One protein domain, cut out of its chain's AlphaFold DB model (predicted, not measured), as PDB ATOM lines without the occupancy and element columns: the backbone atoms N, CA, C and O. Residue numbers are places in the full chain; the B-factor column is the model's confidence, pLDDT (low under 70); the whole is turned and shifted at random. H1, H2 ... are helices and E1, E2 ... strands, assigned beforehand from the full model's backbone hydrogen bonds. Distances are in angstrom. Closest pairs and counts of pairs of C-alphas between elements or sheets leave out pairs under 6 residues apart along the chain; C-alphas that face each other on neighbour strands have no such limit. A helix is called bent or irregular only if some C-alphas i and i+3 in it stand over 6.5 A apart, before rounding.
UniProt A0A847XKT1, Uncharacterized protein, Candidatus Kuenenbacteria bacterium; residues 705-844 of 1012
ATOM      1  N   PRO A 705     165.511 212.246  89.438       85.12
ATOM      2  CA  PRO A 705     165.660 213.228  90.502       85.12
ATOM      3  C   PRO A 705     167.100 213.246  91.034       85.12
ATOM      4  O   PRO A 705     167.703 212.204  91.295       85.12
ATOM      5  N   LEU A 706     167.643 214.444  91.269       87.88
ATOM      6  CA  LEU A 706     168.981 214.612  91.850       87.88
ATOM      7  C   LEU A 706     169.017 214.338  93.358       87.88
ATOM      8  O   LEU A 706     170.026 213.858  93.869       87.88
ATOM      9  N   SER A 707     167.917 214.593  94.074       89.56
ATOM     10  CA  SER A 707     167.850 214.405  95.529       89.56
ATOM     11  C   SER A 707     168.205 212.967  95.966       89.56
ATOM     12  O   SER A 707     169.069 212.828  96.827       89.56
ATOM     13  N   PRO A 708     167.664 211.882  95.367       89.38
ATOM     14  CA  PRO A 708     168.079 210.515  95.712       89.38
ATOM     15  C   PRO A 708     169.551 210.201  95.420       89.38
ATOM     16  O   PRO A 708     170.154 209.375  96.101       89.38
ATOM     17  N   ILE A 709     170.152 210.852  94.420       91.50
ATOM     18  CA  ILE A 709     171.582 210.695  94.122       91.50
ATOM     19  C   ILE A 709     172.409 211.366  95.221       91.50
ATOM     20  O   ILE A 709     173.322 210.743  95.758       91.50
ATOM     21  N   ILE A 710     172.046 212.592  95.613       92.69
ATOM     22  CA  ILE A 710     172.677 213.315  96.728       92.69
ATOM     23  C   ILE A 710     172.548 212.520  98.034       92.69
ATOM     24  O   ILE A 710     173.536 212.362  98.748       92.69
ATOM     25  N   GLU A 711     171.378 211.939  98.312       94.19
ATOM     26  CA  GLU A 711     171.159 211.078  99.481       94.19
ATOM     27  C   GLU A 711     172.143 209.895  99.518       94.19
ATOM     28  O   GLU A 711     172.712 209.601 100.566       94.19
ATOM     29  N   LYS A 712     172.399 209.249  98.368       94.00
ATOM     30  CA  LYS A 712     173.347 208.123  98.231       94.00
ATOM     31  C   LYS A 712     174.821 208.535  98.264       94.00
ATOM     32  O   LYS A 712     175.687 207.665  98.401       94.00
ATOM     33  N   ILE A 713     175.121 209.816  98.063       94.69
ATOM     34  CA  ILE A 713     176.482 210.370  98.113       94.69
ATOM     35  C   ILE A 713     176.867 210.737  99.553       94.69
ATOM     36  O   ILE A 713     178.037 210.623  99.924       94.69
ATOM     37  N   ILE A 714     175.891 211.120 100.377       94.62
ATOM     38  CA  ILE A 714     176.088 211.453 101.789       94.62
ATOM     39  C   ILE A 714     176.221 210.180 102.631       94.62
ATOM     40  O   ILE A 714     175.366 209.295 102.614       94.62
ATOM     41  N   ASP A 715     177.267 210.118 103.450       95.69
ATOM     42  CA  ASP A 715     177.429 209.090 104.473       95.69
ATOM     43  C   ASP A 715     176.625 209.458 105.730       95.69
ATOM     44  O   ASP A 715     177.144 209.976 106.728       95.69
ATOM     45  N   PHE A 716     175.322 209.168 105.692       95.06
ATOM     46  CA  PHE A 716     174.437 209.369 106.842       95.06
ATOM     47  C   PHE A 716     174.870 208.563 108.069       95.06
ATOM     48  O   PHE A 716     174.696 209.043 109.185       95.06
ATOM     49  N   ASN A 717     175.505 207.399 107.900       94.12
ATOM     50  CA  ASN A 717     175.988 206.615 109.039       94.12
ATOM     51  C   ASN A 717     177.129 207.335 109.766       94.12
ATOM     52  O   ASN A 717     177.308 207.156 110.973       94.12
ATOM     53  N   LYS A 718     177.949 208.104 109.044       95.12
ATOM     54  CA  LYS A 718     178.993 208.951 109.630       95.12
ATOM     55  C   LYS A 718     178.399 210.190 110.298       95.12
ATOM     56  O   LYS A 718     178.783 210.488 111.425       95.12
ATOM     57  N   LEU A 719     177.427 210.852 109.663       93.94
ATOM     58  CA  LEU A 719     176.704 211.993 110.249       93.94
ATOM     59  C   LEU A 719     175.979 211.626 111.550       93.94
ATOM     60  O   LEU A 719     176.094 212.334 112.546       93.94
ATOM     61  N   GLU A 720     175.249 210.511 111.552       94.50
ATOM     62  CA  GLU A 720     174.486 210.021 112.705       94.50
ATOM     63  C   GLU A 720     175.393 209.685 113.893       94.50
ATOM     64  O   GLU A 720     175.050 209.993 115.036       94.50
ATOM     65  N   ARG A 721     176.578 209.123 113.621       95.00
ATOM     66  CA  ARG A 721     177.603 208.856 114.639       95.00
ATOM     67  C   ARG A 721     178.200 210.136 115.220       95.00
ATOM     68  O   ARG A 721     178.350 210.212 116.431       95.00
ATOM     69  N   GLU A 722     178.515 211.120 114.380       94.69
ATOM     70  CA  GLU A 722     179.095 212.398 114.820       94.69
ATOM     71  C   GLU A 722     178.106 213.229 115.656       94.69
ATOM     72  O   GLU A 722     178.496 213.933 116.585       94.69
ATOM     73  N   LEU A 723     176.814 213.150 115.331       93.31
ATOM     74  CA  LEU A 723     175.759 213.937 115.977       93.31
ATOM     75  C   LEU A 723     175.039 213.209 117.120       93.31
ATOM     76  O   LEU A 723     174.209 213.832 117.787       93.31
ATOM     77  N   GLU A 724     175.323 211.920 117.320       94.50
ATOM     78  CA  GLU A 724     174.614 211.031 118.252       94.50
ATOM     79  C   GLU A 724     173.085 211.050 118.035       94.50
ATOM     80  O   GLU A 724     172.292 211.176 118.971       94.50
ATOM     81  N   ILE A 725     172.659 210.952 116.772       94.25
ATOM     82  CA  ILE A 725     171.241 210.929 116.367       94.25
ATOM     83  C   ILE A 725     170.933 209.703 115.501       94.25
ATOM     84  O   ILE A 725     171.831 209.024 115.018       94.25
ATOM     85  N   SER A 726     169.647 209.450 115.260       92.75
ATOM     86  CA  SER A 726     169.179 208.498 114.250       92.75
ATOM     87  C   SER A 726     168.183 209.218 113.353       92.75
ATOM     88  O   SER A 726     167.134 209.643 113.841       92.75
ATOM     89  N   ALA A 727     168.542 209.411 112.082       91.88
ATOM     90  CA  ALA A 727     167.690 210.088 111.119       91.88
ATOM     91  C   ALA A 727     166.782 209.073 110.419       91.88
ATOM     92  O   ALA A 727     167.260 208.066 109.885       91.88
ATOM     93  N   SER A 728     165.475 209.334 110.395       93.75
ATOM     94  CA  SER A 728     164.539 208.495 109.641       93.75
ATOM     95  C   SER A 728     164.785 208.601 108.124       93.75
ATOM     96  O   SER A 728     165.371 209.584 107.662       93.75
ATOM     97  N   PRO A 729     164.322 207.634 107.308       91.62
ATOM     98  CA  PRO A 729     164.386 207.744 105.848       91.62
ATOM     99  C   PRO A 729     163.777 209.051 105.312       91.62
ATOM    100  O   PRO A 729     164.340 209.678 104.420       91.62
ATOM    101  N   GLU A 730     162.665 209.509 105.887       90.69
ATOM    102  CA  GLU A 730     162.040 210.791 105.550       90.69
ATOM    103  C   GLU A 730     162.936 211.984 105.907       90.69
ATOM    104  O   GLU A 730     163.070 212.905 105.105       90.69
ATOM    105  N   GLU A 731     163.597 211.968 107.068       93.94
ATOM    106  CA  GLU A 731     164.538 213.025 107.457       93.94
ATOM    107  C   GLU A 731     165.742 213.088 106.505       93.94
ATOM    108  O   GLU A 731     166.154 214.179 106.108       93.94
ATOM    109  N   ARG A 732     166.268 211.931 106.077       94.94
ATOM    110  CA  ARG A 732     167.363 211.843 105.094       94.94
ATOM    111  C   ARG A 732     166.954 212.416 103.735       94.94
ATOM    112  O   ARG A 732     167.694 213.227 103.173       94.94
ATOM    113  N   LYS A 733     165.752 212.079 103.253       90.94
ATOM    114  CA  LYS A 733     165.173 212.644 102.021       90.94
ATOM    115  C   LYS A 733     164.996 214.158 102.106       90.94
ATOM    116  O   LYS A 733     165.326 214.855 101.153       90.94
ATOM    117  N   ILE A 734     164.511 214.676 103.240       92.81
ATOM    118  CA  ILE A 734     164.347 216.124 103.458       92.81
ATOM    119  C   ILE A 734     165.702 216.836 103.393       92.81
ATOM    120  O   ILE A 734     165.813 217.870 102.736       92.81
ATOM    121  N   VAL A 735     166.739 216.285 104.037       94.12
ATOM    122  CA  VAL A 735     168.102 216.838 103.961       94.12
ATOM    123  C   VAL A 735     168.592 216.854 102.513       94.12
ATOM    124  O   VAL A 735     169.071 217.885 102.045       94.12
ATOM    125  N   ALA A 736     168.442 215.750 101.781       93.50
ATOM    126  CA  ALA A 736     168.881 215.660 100.392       93.50
ATOM    127  C   ALA A 736     168.131 216.628  99.454       93.50
ATOM    128  O   ALA A 736     168.765 217.259  98.607       93.50
ATOM    129  N   ASP A 737     166.820 216.821  99.642       90.56
ATOM    130  CA  ASP A 737     166.013 217.777  98.868       90.56
ATOM    131  C   ASP A 737     166.433 219.226  99.159       90.56
ATOM    132  O   ASP A 737     166.544 220.053  98.251       90.56
ATOM    133  N   PHE A 738     166.750 219.528 100.423       93.06
ATOM    134  CA  PHE A 738     167.271 220.833 100.829       93.06
ATOM    135  C   PHE A 738     168.620 221.137 100.157       93.06
ATOM    136  O   PHE A 738     168.824 222.231  99.623       93.06
ATOM    137  N   LEU A 739     169.529 220.157 100.137       92.50
ATOM    138  CA  LEU A 739     170.834 220.250  99.475       92.50
ATOM    139  C   LEU A 739     170.688 220.424  97.960       92.50
ATOM    140  O   LEU A 739     171.296 221.326  97.390       92.50
ATOM    141  N   TYR A 740     169.843 219.608  97.325       91.94
ATOM    142  CA  TYR A 740     169.524 219.698  95.901       91.94
ATOM    143  C   TYR A 740     169.062 221.107  95.515       91.94
ATOM    144  O   TYR A 740     169.638 221.723  94.620       91.94
ATOM    145  N   LYS A 741     168.060 221.649  96.213       92.62
ATOM    146  CA  LYS A 741     167.509 222.978  95.912       92.62
ATOM    147  C   LYS A 741     168.525 224.088  96.126       92.62
ATOM    148  O   LYS A 741     168.573 225.023  95.337       92.62
ATOM    149  N   THR A 742     169.356 223.969  97.154       92.69
ATOM    150  CA  THR A 742     170.449 224.920  97.405       92.69
ATOM    151  C   THR A 742     171.515 224.870  96.304       92.69
ATOM    152  O   THR A 742     172.164 225.876  96.034       92.69
ATOM    153  N   LEU A 743     171.688 223.715  95.656       91.19
ATOM    154  CA  LEU A 743     172.663 223.511  94.589       91.19
ATOM    155  C   LEU A 743     172.203 224.074  93.238       91.19
ATOM    156  O   LEU A 743     173.018 224.636  92.515       91.19
ATOM    157  N   VAL A 744     170.923 223.920  92.883       90.56
ATOM    158  CA  VAL A 744     170.405 224.330  91.560       90.56
ATOM    159  C   VAL A 744     169.815 225.739  91.524       90.56
ATOM    160  O   VAL A 744     169.561 226.271  90.444       90.56
ATOM    161  N   ILE A 745     169.576 226.353  92.682       92.31
ATOM    162  CA  ILE A 745     169.120 227.740  92.790       92.31
ATOM    163  C   ILE A 745     170.335 228.637  92.982       92.31
ATOM    164  O   ILE A 745     171.249 228.319  93.739       92.31
ATOM    165  N   LYS A 746     170.323 229.795  92.324       90.75
ATOM    166  CA  LYS A 746     171.377 230.791  92.468       90.75
ATOM    167  C   LYS A 746     171.559 231.194  93.936       90.75
ATOM    168  O   LYS A 746     170.593 231.445  94.660       90.75
ATOM    169  N   SER A 747     172.819 231.255  94.361       88.81
ATOM    170  CA  SER A 747     173.198 231.496  95.756       88.81
ATOM    171  C   SER A 747     172.492 232.720  96.355       88.81
ATOM    172  O   SER A 747     172.460 233.795  95.755       88.81
ATOM    173  N   GLY A 748     171.905 232.539  97.543       87.81
ATOM    174  CA  GLY A 748     171.169 233.577  98.273       87.81
ATOM    175  C   GLY A 748     169.729 233.833  97.807       87.81
ATOM    176  O   GLY A 748     169.046 234.644  98.427       87.81
ATOM    177  N   GLU A 749     169.234 233.159  96.762       93.50
ATOM    178  CA  GLU A 749     167.871 233.375  96.246       93.50
ATOM    179  C   GLU A 749     166.842 232.330  96.732       93.50
ATOM    180  O   GLU A 749     165.658 232.446  96.417       93.50
ATOM    181  N   THR A 750     167.235 231.329  97.535       91.88
ATOM    182  CA  THR A 750     166.355 230.216  97.964       91.88
ATOM    183  C   THR A 750     165.128 230.665  98.777       91.88
ATOM    184  O   THR A 750     164.059 230.046  98.704       91.88
ATOM    185  N   SER A 751     165.230 231.783  99.497       89.56
ATOM    186  CA  SER A 751     164.131 232.408 100.248       89.56
ATOM    187  C   SER A 751     163.177 233.233  99.376       89.56
ATOM    188  O   SER A 751     162.023 233.452  99.742       89.56
ATOM    189  N   ASN A 752     163.584 233.635  98.170       92.12
ATOM    190  CA  ASN A 752     162.754 234.477  97.312       92.12
ATOM    191  C   ASN A 752     161.575 233.694  96.718       92.12
ATOM    192  O   ASN A 752     161.709 232.538  96.316       92.12
ATOM    193  N   TYR A 753     160.411 234.334  96.575       88.38
ATOM    194  CA  TYR A 753     159.289 233.761  95.812       88.38
ATOM    195  C   TYR A 753     159.585 233.664  94.311       88.38
ATOM    196  O   TYR A 753     158.985 232.843  93.623       88.38
ATOM    197  N   LYS A 754     160.517 234.486  93.820       89.81
ATOM    198  CA  LYS A 754     161.057 234.470  92.459       89.81
ATOM    199  C   LYS A 754     162.569 234.332  92.556       89.81
ATOM    200  O   LYS A 754     163.214 235.215  93.115       89.81
ATOM    201  N   PHE A 755     163.116 233.252  92.021       91.00
ATOM    202  CA  PHE A 755     164.554 233.010  91.988       91.00
ATOM    203  C   PHE A 755     164.991 232.634  90.574       91.00
ATOM    204  O   PHE A 755     164.178 232.247  89.733       91.00
ATOM    205  N   GLN A 756     166.287 232.751  90.325       90.38
ATOM    206  CA  GLN A 756     166.939 232.248  89.129       90.38
ATOM    207  C   GLN A 756     167.585 230.898  89.430       90.38
ATOM    208  O   GLN A 756     168.210 230.708  90.475       90.38
ATOM    209  N   TYR A 757     167.450 229.960  88.497       90.75
ATOM    210  CA  TYR A 757     168.261 228.751  88.526       90.75
ATOM    211  C   TYR A 757     169.716 229.086  88.198       90.75
ATOM    212  O   TYR A 757     169.988 229.951  87.357       90.75
ATOM    213  N   ASP A 758     170.640 228.377  88.836       90.56
ATOM    214  CA  ASP A 758     172.048 228.417  88.472       90.56
ATOM    215  C   ASP A 758     172.230 227.726  87.112       90.56
ATOM    216  O   ASP A 758     172.267 226.499  86.999       90.56
ATOM    217  N   GLN A 759     172.307 228.542  86.059       88.75
ATOM    218  CA  GLN A 759     172.438 228.072  84.680       88.75
ATOM    219  C   GLN A 759     173.728 227.271  84.461       88.75
ATOM    220  O   GLN A 759     173.742 226.363  83.633       88.75
ATOM    221  N   GLY A 760     174.800 227.580  85.202       87.44
ATOM    222  CA  GLY A 760     176.058 226.840  85.128       87.44
ATOM    223  C   GLY A 760     175.905 225.437  85.707       87.44
ATOM    224  O   GLY A 760     176.276 224.460  85.056       87.44
ATOM    225  N   ALA A 761     175.284 225.328  86.885       88.25
ATOM    226  CA  ALA A 761     174.983 224.042  87.507       88.25
ATOM    227  C   ALA A 761     174.016 223.199  86.655       88.25
ATOM    228  O   ALA A 761     174.277 222.019  86.424       88.25
ATOM    229  N   GLN A 762     172.931 223.797  86.144       86.38
ATOM    230  CA  GLN A 762     171.960 223.100  85.293       86.38
ATOM    231  C   GLN A 762     172.588 222.586  83.996       86.38
ATOM    232  O   GLN A 762     172.405 221.418  83.663       86.38
ATOM    233  N   ALA A 763     173.352 223.421  83.285       84.06
ATOM    234  CA  ALA A 763     174.002 223.014  82.041       84.06
ATOM    235  C   ALA A 763     175.020 221.890  82.275       84.06
ATOM    236  O   ALA A 763     175.071 220.933  81.501       84.06
ATOM    237  N   LEU A 764     175.793 221.976  83.363       86.06
ATOM    238  CA  LEU A 764     176.773 220.957  83.722       86.06
ATOM    239  C   LEU A 764     176.101 219.608  84.023       86.06
ATOM    240  O   LEU A 764     176.529 218.585  83.498       86.06
ATOM    241  N   LEU A 765     175.031 219.609  84.824       87.88
ATOM    242  CA  LEU A 765     174.315 218.391  85.225       87.88
ATOM    243  C   LEU A 765     173.469 217.785  84.100       87.88
ATOM    244  O   LEU A 765     173.307 216.567  84.058       87.88
ATOM    245  N   ALA A 766     172.937 218.613  83.198       81.88
ATOM    246  CA  ALA A 766     172.239 218.145  82.004       81.88
ATOM    247  C   ALA A 766     173.197 217.459  81.018       81.88
ATOM    248  O   ALA A 766     172.804 216.505  80.354       81.88
ATOM    249  N   GLN A 767     174.451 217.920  80.940       79.38
ATOM    250  CA  GLN A 767     175.468 217.315  80.082       79.38
ATOM    251  C   GLN A 767     176.047 216.025  80.684       79.38
ATOM    252  O   GLN A 767     176.193 215.030  79.976       79.38
ATOM    253  N   ASP A 768     176.409 216.040  81.970       84.81
ATOM    254  CA  ASP A 768     176.939 214.871  82.671       84.81
ATOM    255  C   ASP A 768     176.689 214.968  84.180       84.81
ATOM    256  O   ASP A 768     177.165 215.880  84.861       84.81
ATOM    257  N   ILE A 769     176.011 213.966  84.740       89.75
ATOM    258  CA  ILE A 769     175.751 213.880  86.181       89.75
ATOM    259  C   ILE A 769     177.031 213.835  87.024       89.75
ATOM    260  O   ILE A 769     177.036 214.286  88.170       89.75
ATOM    261  N   ASN A 770     178.148 213.350  86.470       89.69
ATOM    262  CA  ASN A 770     179.441 213.396  87.156       89.69
ATOM    263  C   ASN A 770     179.938 214.831  87.383       89.69
ATOM    264  O   ASN A 770     180.778 215.051  88.259       89.69
ATOM    265  N   GLY A 771     179.373 215.818  86.683       88.75
ATOM    266  CA  GLY A 771     179.557 217.236  86.963       88.75
ATOM    267  C   GLY A 771     179.178 217.634  88.394       88.75
ATOM    268  O   GLY A 771     179.760 218.567  88.945       88.75
ATOM    269  N   LEU A 772     178.311 216.862  89.065       91.12
ATOM    270  CA  LEU A 772     177.985 217.052  90.480       91.12
ATOM    271  C   LEU A 772     179.236 217.015  91.381       91.12
ATOM    272  O   LEU A 772     179.281 217.728  92.380       91.12
ATOM    273  N   LYS A 773     180.295 216.284  91.002       92.12
ATOM    274  CA  LYS A 773     181.581 216.264  91.727       92.12
ATOM    275  C   LYS A 773     182.251 217.639  91.798       92.12
ATOM    276  O   LYS A 773     182.967 217.914  92.755       92.12
ATOM    277  N   GLN A 774     182.021 218.496  90.803       90.06
ATOM    278  CA  GLN A 774     182.546 219.865  90.768       90.06
ATOM    279  C   GLN A 774     181.691 220.827  91.603       90.06
ATOM    280  O   GLN A 774     182.205 221.819  92.121       90.06
ATOM    281  N   LEU A 775     180.396 220.523  91.746       90.69
ATOM    282  CA  LEU A 775     179.420 221.359  92.448       90.69
ATOM    283  C   LEU A 775     179.362 221.064  93.954       90.69
ATOM    284  O   LEU A 775     179.184 221.984  94.748       90.69
ATOM    285  N   LEU A 776     179.548 219.804  94.369       89.88
ATOM    286  CA  LEU A 776     179.483 219.393  95.779       89.88
ATOM    287  C   LEU A 776     180.435 220.186  96.699       89.88
ATOM    288  O   LEU A 776     179.958 220.654  97.733       89.88
ATOM    289  N   PRO A 777     181.717 220.426  96.345       85.94
ATOM    290  CA  PRO A 777     182.621 221.247  97.161       85.94
ATOM    291  C   PRO A 777     182.118 222.676  97.409       85.94
ATOM    292  O   PRO A 777     182.346 223.256  98.468       85.94
ATOM    293  N   GLN A 778     181.398 223.249  96.440       83.31
ATOM    294  CA  GLN A 778     180.895 224.627  96.496       83.31
ATOM    295  C   GLN A 778     179.614 224.736  97.339       83.31
ATOM    296  O   GLN A 778     179.268 225.807  97.843       83.31
ATOM    297  N   LEU A 779     178.920 223.613  97.548       86.94
ATOM    298  CA  LEU A 779     177.618 223.577  98.207       86.94
ATOM    299  C   LEU A 779     177.676 224.030  99.673       86.94
ATOM    300  O   LEU A 779     176.734 224.663 100.143       86.94
ATOM    301  N   SER A 780     178.773 223.769 100.398       84.25
ATOM    302  CA  SER A 780     178.913 224.205 101.798       84.25
ATOM    303  C   SER A 780     178.793 225.723 101.962       84.25
ATOM    304  O   SER A 780     178.181 226.176 102.928       84.25
ATOM    305  N   GLU A 781     179.322 226.523 101.030       83.19
ATOM    306  CA  GLU A 781     179.200 227.985 101.095       83.19
ATOM    307  C   GLU A 781     177.760 228.442 100.854       83.19
ATOM    308  O   GLU A 781     177.255 229.301 101.580       83.19
ATOM    309  N   HIS A 782     177.067 227.818  99.899       86.81
ATOM    310  CA  HIS A 782     175.665 228.117  99.602       86.81
ATOM    311  C   HIS A 782     174.733 227.702 100.753       86.81
ATOM    312  O   HIS A 782     173.773 228.406 101.066       86.81
ATOM    313  N   LEU A 783     175.043 226.608 101.457       86.81
ATOM    314  CA  LEU A 783     174.258 226.146 102.607       86.81
ATOM    315  C   LEU A 783     174.306 227.093 103.803       86.81
ATOM    316  O   LEU A 783     173.328 227.169 104.551       86.81
ATOM    317  N   ARG A 784     175.409 227.826 103.994       85.00
ATOM    318  CA  ARG A 784     175.548 228.784 105.105       85.00
ATOM    319  C   ARG A 784     174.538 229.923 105.037       85.00
ATOM    320  O   ARG A 784     174.207 230.482 106.075       85.00
ATOM    321  N   VAL A 785     174.072 230.261 103.838       85.12
ATOM    322  CA  VAL A 785     173.116 231.355 103.606       85.12
ATOM    323  C   VAL A 785     171.687 230.864 103.345       85.12
ATOM    324  O   VAL A 785     170.774 231.680 103.256       85.12
ATOM    325  N   ALA A 786     171.474 229.547 103.242       88.06
ATOM    326  CA  ALA A 786     170.166 228.944 103.008       88.06
ATOM    327  C   ALA A 786     169.525 228.464 104.324       88.06
ATOM    328  O   ALA A 786     169.822 227.370 104.811       88.06
ATOM    329  N   ASP A 787     168.623 229.271 104.890       88.94
ATOM    330  CA  ASP A 787     167.794 228.900 106.056       88.94
ATOM    331  C   ASP A 787     166.400 228.387 105.663       88.94
ATOM    332  O   ASP A 787     165.701 227.742 106.447       88.94
ATOM    333  N   GLU A 788     166.003 228.635 104.418       93.38
ATOM    334  CA  GLU A 788     164.788 228.108 103.815       93.38
ATOM    335  C   GLU A 788     164.997 227.851 102.320       93.38
ATOM    336  O   GLU A 788     165.791 228.523 101.653       93.38
ATOM    337  N   VAL A 789     164.266 226.868 101.798       93.00
ATOM    338  CA  VAL A 789     164.231 226.511 100.373       93.00
ATOM    339  C   VAL A 789     162.783 226.505  99.879       93.00
ATOM    340  O   VAL A 789     161.862 226.308 100.678       93.00
ATOM    341  N   PRO A 790     162.524 226.719  98.578       91.12
ATOM    342  CA  PRO A 790     161.182 226.544  98.034       91.12
ATOM    343  C   PRO A 790     160.666 225.123  98.278       91.12
ATOM    344  O   PRO A 790     161.398 224.136  98.151       91.12
ATOM    345  N   SER A 791     159.384 225.002  98.616       86.38
ATOM    346  CA  SER A 791     158.720 223.711  98.505       86.38
ATOM    347  C   SER A 791     158.539 223.364  97.027       86.38
ATOM    348  O   SER A 791     158.803 224.161  96.127       86.38
ATOM    349  N   ASN A 792     158.083 222.149  96.770       77.12
ATOM    350  CA  ASN A 792     157.805 221.720  95.408       77.12
ATOM    351  C   ASN A 792     156.471 222.259  94.855       77.12
ATOM    352  O   ASN A 792     156.091 221.924  93.738       77.12
ATOM    353  N   ILE A 793     155.751 223.056  95.651       75.81
ATOM    354  CA  ILE A 793     154.468 223.654  95.289       75.81
ATOM    355  C   ILE A 793     154.740 225.049  94.726       75.81
ATOM    356  O   ILE A 793     155.082 225.974  95.471       75.81
ATOM    357  N   SER A 794     154.575 225.189  93.415       76.19
ATOM    358  CA  SER A 794     154.617 226.469  92.710       76.19
ATOM    359  C   SER A 794     153.218 227.059  92.516       76.19
ATOM    360  O   SER A 794     152.216 226.363  92.625       76.19
ATOM    361  N   SER A 795     153.159 228.349  92.200       72.69
ATOM    362  CA  SER A 795     151.968 229.048  91.706       72.69
ATOM    363  C   SER A 795     152.379 229.994  90.567       72.69
ATOM    364  O   SER A 795     153.540 229.977  90.150       72.69
ATOM    365  N   ARG A 796     151.466 230.827  90.060       70.81
ATOM    366  CA  ARG A 796     151.772 231.882  89.082       70.81
ATOM    367  C   ARG A 796     151.402 233.259  89.619       70.81
ATOM    368  O   ARG A 796     150.460 233.400  90.390       70.81
ATOM    369  N   ASP A 797     152.164 234.270  89.219       73.81
ATOM    370  CA  ASP A 797     151.775 235.664  89.429       73.81
ATOM    371  C   ASP A 797     150.727 236.129  88.398       73.81
ATOM    372  O   ASP A 797     150.334 235.377  87.503       73.81
ATOM    373  N   ASP A 798     150.276 237.382  88.511       70.50
ATOM    374  CA  ASP A 798     149.267 237.972  87.615       70.50
ATOM    375  C   ASP A 798     149.706 238.034  86.138       70.50
ATOM    376  O   ASP A 798     148.874 238.209  85.249       70.50
ATOM    377  N   GLU A 799     151.002 237.879  85.861       70.38
ATOM    378  CA  GLU A 799     151.568 237.848  84.511       70.38
ATOM    379  C   GLU A 799     151.792 236.414  84.006       70.38
ATOM    380  O   GLU A 799     152.359 236.206  82.932       70.38
ATOM    381  N   GLY A 800     151.373 235.411  84.782       65.81
ATOM    382  CA  GLY A 800     151.541 234.005  84.451       65.81
ATOM    383  C   GLY A 800     152.966 233.487  84.659       65.81
ATOM    384  O   GLY A 800     153.293 232.420  84.144       65.81
ATOM    385  N   ARG A 801     153.843 234.189  85.388       74.88
ATOM    386  CA  ARG A 801     155.205 233.709  85.688       74.88
ATOM    387  C   ARG A 801     155.185 232.805  86.917       74.88
ATOM    388  O   ARG A 801     154.505 233.111  87.891       74.88
ATOM    389  N   VAL A 802     155.965 231.723  86.896       78.56
ATOM    390  CA  VAL A 802     156.046 230.767  88.013       78.56
ATOM    391  C   VAL A 802     156.661 231.426  89.256       78.56
ATOM    392  O   VAL A 802     157.689 232.101  89.170       78.56
ATOM    393  N   ILE A 803     156.031 231.224  90.415       85.06
ATOM    394  CA  ILE A 803     156.460 231.704  91.736       85.06
ATOM    395  C   ILE A 803     156.371 230.591  92.790       85.06
ATOM    396  O   ILE A 803     155.631 229.623  92.630       85.06
ATOM    397  N   TYR A 804     157.095 230.748  93.899       86.94
ATOM    398  CA  TYR A 804     157.226 229.742  94.960       86.94
ATOM    399  C   TYR A 804     156.829 230.304  96.328       86.94
ATOM    400  O   TYR A 804     157.707 230.607  97.144       86.94
ATOM    401  N   PRO A 805     155.521 230.474  96.588       81.88
ATOM    402  CA  PRO A 805     155.034 231.075  97.829       81.88
ATOM    403  C   PRO A 805     155.252 230.164  99.047       81.88
ATOM    404  O   PRO A 805     155.432 230.653 100.161       81.88
ATOM    405  N   ASN A 806     155.273 228.846  98.837       85.81
ATOM    406  CA  ASN A 806     155.452 227.855  99.890       85.81
ATOM    407  C   ASN A 806     156.941 227.562 100.117       85.81
ATOM    408  O   ASN A 806     157.679 227.259  99.176       85.81
ATOM    409  N   LYS A 807     157.380 227.623 101.378       89.62
ATOM    410  CA  LYS A 807     158.781 227.445 101.785       89.62
ATOM    411  C   LYS A 807     158.926 226.316 102.796       89.62
ATOM    412  O   LYS A 807     158.072 226.140 103.659       89.62
ATOM    413  N   ILE A 808     160.026 225.580 102.690       90.25
ATOM    414  CA  ILE A 808     160.492 224.635 103.700       90.25
ATOM    415  C   ILE A 808     161.515 225.386 104.546       90.25
ATOM    416  O   ILE A 808     162.639 225.628 104.098       90.25
ATOM    417  N   LYS A 809     161.112 225.793 105.750       92.25
ATOM    418  CA  LYS A 809     161.976 226.524 106.678       92.25
ATOM    419  C   LYS A 809     162.704 225.554 107.580       92.25
ATOM    420  O   LYS A 809     162.077 224.680 108.170       92.25
ATOM    421  N   LEU A 810     164.005 225.753 107.759       90.31
ATOM    422  CA  LEU A 810     164.812 224.907 108.634       90.31
ATOM    423  C   LEU A 810     164.287 224.899 110.082       90.31
ATOM    424  O   LEU A 810     164.339 223.864 110.741       90.31
ATOM    425  N   SER A 811     163.724 226.020 110.551       90.56
ATOM    426  CA  SER A 811     163.101 226.152 111.878       90.56
ATOM    427  C   SER A 811     161.908 225.226 112.105       90.56
ATOM    428  O   SER A 811     161.627 224.867 113.247       90.56
ATOM    429  N   ASP A 812     161.218 224.857 111.025       91.75
ATOM    430  CA  ASP A 812     159.971 224.094 111.065       91.75
ATOM    431  C   ASP A 812     160.242 222.581 110.943       91.75
ATOM    432  O   ASP A 812     159.337 221.763 111.100       91.75
ATOM    433  N   LEU A 813     161.499 222.198 110.677       92.44
ATOM    434  CA  LEU A 813     161.950 220.814 110.541       92.44
ATOM    435  C   LEU A 813     162.387 220.221 111.886       92.44
ATOM    436  O   LEU A 813     162.631 220.935 112.860       92.44
ATOM    437  N   SER A 814     162.524 218.893 111.939       93.81
ATOM    438  CA  SER A 814     162.952 218.191 113.151       93.81
ATOM    439  C   SER A 814     164.341 218.639 113.624       93.81
ATOM    440  O   SER A 814     165.206 219.031 112.836       93.81
ATOM    441  N   LEU A 815     164.593 218.518 114.933       92.31
ATOM    442  CA  LEU A 815     165.892 218.864 115.521       92.31
ATOM    443  C   LEU A 815     167.048 218.061 114.892       92.31
ATOM    444  O   LEU A 815     168.163 218.571 114.789       92.31
ATOM    445  N   ASN A 816     166.789 216.825 114.454       93.94
ATOM    446  CA  ASN A 816     167.770 215.992 113.760       93.94
ATOM    447  C   ASN A 816     168.174 216.613 112.418       93.94
ATOM    448  O   ASN A 816     169.364 216.791 112.167       93.94
ATOM    449  N   VAL A 817     167.199 217.011 111.595       93.31
ATOM    450  CA  VAL A 817     167.452 217.655 110.296       93.31
ATOM    451  C   VAL A 817     168.221 218.965 110.475       93.31
ATOM    452  O   VAL A 817     169.197 219.208 109.764       93.31
ATOM    453  N   GLN A 818     167.851 219.769 111.478       93.19
ATOM    454  CA  GLN A 818     168.564 221.005 111.814       93.19
ATOM    455  C   GLN A 818     170.035 220.741 112.167       93.19
ATOM    456  O   GLN A 818     170.930 221.399 111.636       93.19
ATOM    457  N   LYS A 819     170.305 219.752 113.031       92.81
ATOM    458  CA  LYS A 819     171.672 219.360 113.411       92.81
ATOM    459  C   LYS A 819     172.491 218.873 112.213       92.81
ATOM    460  O   LYS A 819     173.650 219.257 112.099       92.81
ATOM    461  N   ILE A 820     171.894 218.068 111.332       94.31
ATOM    462  CA  ILE A 820     172.561 217.543 110.132       94.31
ATOM    463  C   ILE A 820     172.946 218.682 109.188       94.31
ATOM    464  O   ILE A 820     174.110 218.788 108.800       94.31
ATOM    465  N   LYS A 821     172.005 219.577 108.864       92.06
ATOM    466  CA  LYS A 821     172.270 220.734 107.995       92.06
ATOM    467  C   LYS A 821     173.397 221.607 108.559       92.06
ATOM    468  O   LYS A 821     174.314 221.950 107.819       92.06
ATOM    469  N   ASN A 822     173.365 221.891 109.864       90.62
ATOM    470  CA  ASN A 822     174.366 222.699 110.586       90.62
ATOM    471  C   ASN A 822     175.735 222.013 110.789       90.62
ATOM    472  O   ASN A 822     176.635 222.573 111.428       90.62
ATOM    473  N   LEU A 823     175.871 220.758 110.361       92.31
ATOM    474  CA  LEU A 823     177.149 220.059 110.304       92.31
ATOM    475  C   LEU A 823     177.684 220.035 108.863       92.31
ATOM    476  O   LEU A 823     178.876 220.255 108.642       92.31
ATOM    477  N   LEU A 824     176.796 219.839 107.884       92.06
ATOM    478  CA  LEU A 824     177.117 219.872 106.454       92.06
ATOM    479  C   LEU A 824     177.517 221.276 105.954       92.06
ATOM    480  O   LEU A 824     178.381 221.402 105.086       92.06
ATOM    481  N   ASP A 825     176.954 222.344 106.520       88.88
ATOM    482  CA  ASP A 825     177.342 223.735 106.221       88.88
ATOM    483  C   ASP A 825     178.794 224.080 106.638       88.88
ATOM    484  O   ASP A 825     179.435 224.973 106.068       88.88
ATOM    485  N   LYS A 826     179.337 223.361 107.629       88.38
ATOM    486  CA  LYS A 826     180.709 223.509 108.119       88.38
ATOM    487  C   LYS A 826     181.691 222.710 107.282       88.38
ATOM    488  O   LYS A 826     182.774 223.224 107.010       88.38
ATOM    489  N   ASN A 827     181.342 221.471 106.929       88.38
ATOM    490  CA  ASN A 827     182.242 220.562 106.225       88.38
ATOM    491  C   ASN A 827     181.491 219.420 105.516       88.38
ATOM    492  O   ASN A 827     181.498 218.290 105.998       88.38
ATOM    493  N   LEU A 828     180.851 219.697 104.377       91.88
ATOM    494  CA  LEU A 828     180.106 218.684 103.620       91.88
ATOM    495  C   LEU A 828     181.012 217.547 103.126       91.88
ATOM    496  O   LEU A 828     180.642 216.382 103.254       91.88
ATOM    497  N   GLU A 829     182.210 217.870 102.627       90.88
ATOM    498  CA  GLU A 829     183.154 216.891 102.066       90.88
ATOM    499  C   GLU A 829     183.534 215.784 103.056       90.88
ATOM    500  O   GLU A 829     183.646 214.621 102.671       90.88
ATOM    501  N   ALA A 830     183.674 216.112 104.345       91.62
ATOM    502  CA  ALA A 830     183.990 215.119 105.370       91.62
ATOM    503  C   ALA A 830     182.886 214.073 105.574       91.62
ATOM    504  O   ALA A 830     183.168 213.017 106.146       91.62
ATOM    505  N   PHE A 831     181.661 214.339 105.123       94.50
ATOM    506  CA  PHE A 831     180.510 213.446 105.255       94.50
ATOM    507  C   PHE A 831     180.039 212.882 103.916       94.50
ATOM    508  O   PHE A 831     178.963 212.295 103.848       94.50
ATOM    509  N   LEU A 832     180.838 213.023 102.859       94.12
ATOM    510  CA  LEU A 832     180.640 212.265 101.633       94.12
ATOM    511  C   LEU A 832     181.215 210.852 101.789       94.12
ATOM    512  O   LEU A 832     182.170 210.626 102.537       94.12
ATOM    513  N   ARG A 833     180.635 209.893 101.066       93.88
ATOM    514  CA  ARG A 833     181.153 208.521 100.945       93.88
ATOM    515  C   ARG A 833     182.611 208.493 100.469       93.88
ATOM    516  O   ARG A 833     183.011 209.339  99.681       93.88
ATOM    517  N   GLU A 834     183.398 207.503 100.892       92.12
ATOM    518  CA  GLU A 834     184.855 207.460 100.637       92.12
ATOM    519  C   GLU A 834     185.239 207.486  99.146       92.12
ATOM    520  O   GLU A 834     186.264 208.051  98.772       92.12
ATOM    521  N   ASP A 835     184.401 206.914  98.286       91.94
ATOM    522  CA  ASP A 835     184.594 206.797  96.841       91.94
ATOM    523  C   ASP A 835     183.915 207.919  96.034       91.94
ATOM    524  O   ASP A 835     183.846 207.825  94.812       91.94
ATOM    525  N   TRP A 836     183.423 209.002  96.658       92.50
ATOM    526  CA  TRP A 836     182.600 210.019  95.973       92.50
ATOM    527  C   TRP A 836     183.274 210.678  94.757       92.50
ATOM    528  O   TRP A 836     182.576 211.124  93.844       92.50
ATOM    529  N   GLN A 837     184.608 210.741  94.726       90.19
ATOM    530  CA  GLN A 837     185.372 211.292  93.599       90.19
ATOM    531  C   GLN A 837     185.526 210.286  92.451       90.19
ATOM    532  O   GLN A 837     185.532 210.673  91.280       90.19
ATOM    533  N   THR A 838     185.637 208.995  92.768       87.50
ATOM    534  CA  THR A 838     185.970 207.934  91.807       87.50
ATOM    535  C   THR A 838     184.745 207.183  91.296       87.50
ATOM    536  O   THR A 838     184.761 206.734  90.153       87.50
ATOM    537  N   ILE A 839     183.670 207.091  92.083       89.38
ATOM    538  CA  ILE A 839     182.422 206.442  91.673       89.38
ATOM    539  C   ILE A 839     181.785 207.179  90.492       89.38
ATOM    540  O   ILE A 839     181.760 208.410  90.449       89.38
ATOM    541  N   ASP A 840     181.268 206.430  89.524       87.56
ATOM    542  CA  ASP A 840     180.486 206.991  88.426       87.56
ATOM    543  C   ASP A 840     179.046 207.231  88.887       87.56
ATOM    544  O   ASP A 840     178.337 206.293  89.261       87.56
ATOM    545  N   TYR A 841     178.595 208.484  88.857       90.88
ATOM    546  CA  TYR A 841     177.288 208.859  89.401       90.88
ATOM    547  C   TYR A 841     176.121 208.302  88.575       90.88
ATOM    548  O   TYR A 841     175.025 208.150  89.116       90.88
ATOM    549  N   TYR A 842     176.350 207.859  87.331       87.31
ATOM    550  CA  TYR A 842     175.354 207.085  86.582       87.31
ATOM    551  C   TYR A 842     174.991 205.757  87.269       87.31
ATOM    552  O   TYR A 842     173.869 205.274  87.123       87.31
ATOM    553  N   GLN A 843     175.885 205.183  88.085       87.75
ATOM    554  CA  GLN A 843     175.588 203.981  88.878       87.75
ATOM    555  C   GLN A 843     174.571 204.254  89.996       87.75
ATOM    556  O   GLN A 843     173.887 203.335  90.454       87.75
ATOM    557  N   LEU A 844     174.463 205.515  90.431       88.69
ATOM    558  CA  LEU A 844     173.617 205.945  91.545       88.69
ATOM    559  C   LEU A 844     172.186 206.296  91.121       88.69
ATOM    560  O   LEU A 844     171.301 206.332  91.981       88.69
TER     561      LEU A 844
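What this domain is: This is residues 705 to 844 of the 1012 residues of an uncharacterized protein of Candidatus Kuenenbacteria bacterium (UniProt A0A847XKT1). Look for a compact cluster of crossed helices, with H3 running through the middle, H1, H5 and H6 crossing it, and H4 folding back on H5. A small hairpin of E1 and E2 packs on H3 through E1, and its long loop, residues 791 to 806, reaches away from the helices and makes one end of the longest axis. The printed part has 140 residues, with seven named helices and two named strands in the order H1 H2 H3 H4 H5 E1 E2 H6 H7; it is mostly helix, and the sheet E1 - E2 is antiparallel. The whole is compact, with a radius of gyration of the C-alphas of 15.1 A and spans of 48 by 36 by 23 A.

How they stand to each other: Start at the hairpin of E1, residues 788 to 790, and E2, residues 807 to 809, where N 789 and O 808 are 3.1 A apart and N 808 and O 789 are 2.8 A apart, within hydrogen-bond range. From E1 go to H3, residues 729 to 744; their closest C-alphas, of Phe 738 and Val 789, are 6.5 A apart. H3 touches H1, residues 706 to 713, at a steep tilt of 65 degrees, opposite ways, closest at the C-alphas of Ser 707 and Asp 737, 5.1 A. With residues 739 to 743 alone H3 touches H5, residues 769 to 785, about perpendicular at 87 degrees, closest at the C-alphas of Leu 743 and Leu 779, 6.1 A. H6, residues 815 to 827, touches H3 at a steep tilt of 41 degrees, the same way, closest at the C-alphas of Glu 731 and Val 817, 6.2 A. H4, residues 759 to 767, forms a helical hairpin with H5 at a shallow tilt of 27 degrees; the C-alphas of Leu 765 and Gly 771, the closest, are 5.6 A apart. H2, residues 716 to 723, only just touches H6, with 3 pairs of C-alphas within 8 A, closest at Leu 719 and Ile 820, 6.9 A. H7, residues 841 to 844, touches H5, closest at the C-alphas of Asn 770 and Tyr 841, 5.5 A. Every O i to N i+4 pair is within hydrogen-bond range in H1, H2, H3 and H4, against 8 of 9 in H6 and 5 of 13 in H5, where 11 of 14 O i to N i+3 pairs are; H7 is too short for an i+4 pair.

Where its parts are: Find C-alpha 706 at (168.981, 214.612, 91.850), where H1 begins; C-alpha 844, where H7 ends, is at (173.617, 205.945, 91.545). H5 is 24.8 A long with a kink of 59 degrees near residue 777, and only just irregular: C-alphas 777 and 780 are 6.6 A apart. H3 measures 22.7 A and H6 18.9 A.

The domain as a whole: The two C-alphas farthest apart, of Arg 721 and Glu 799, are 49.3 A apart. The printed part has no cut; the links H3 to H4, E1 to E2 and H6 to H7 are long. The mean pLDDT of the printed part is 89.1, and residue 800 is under 70.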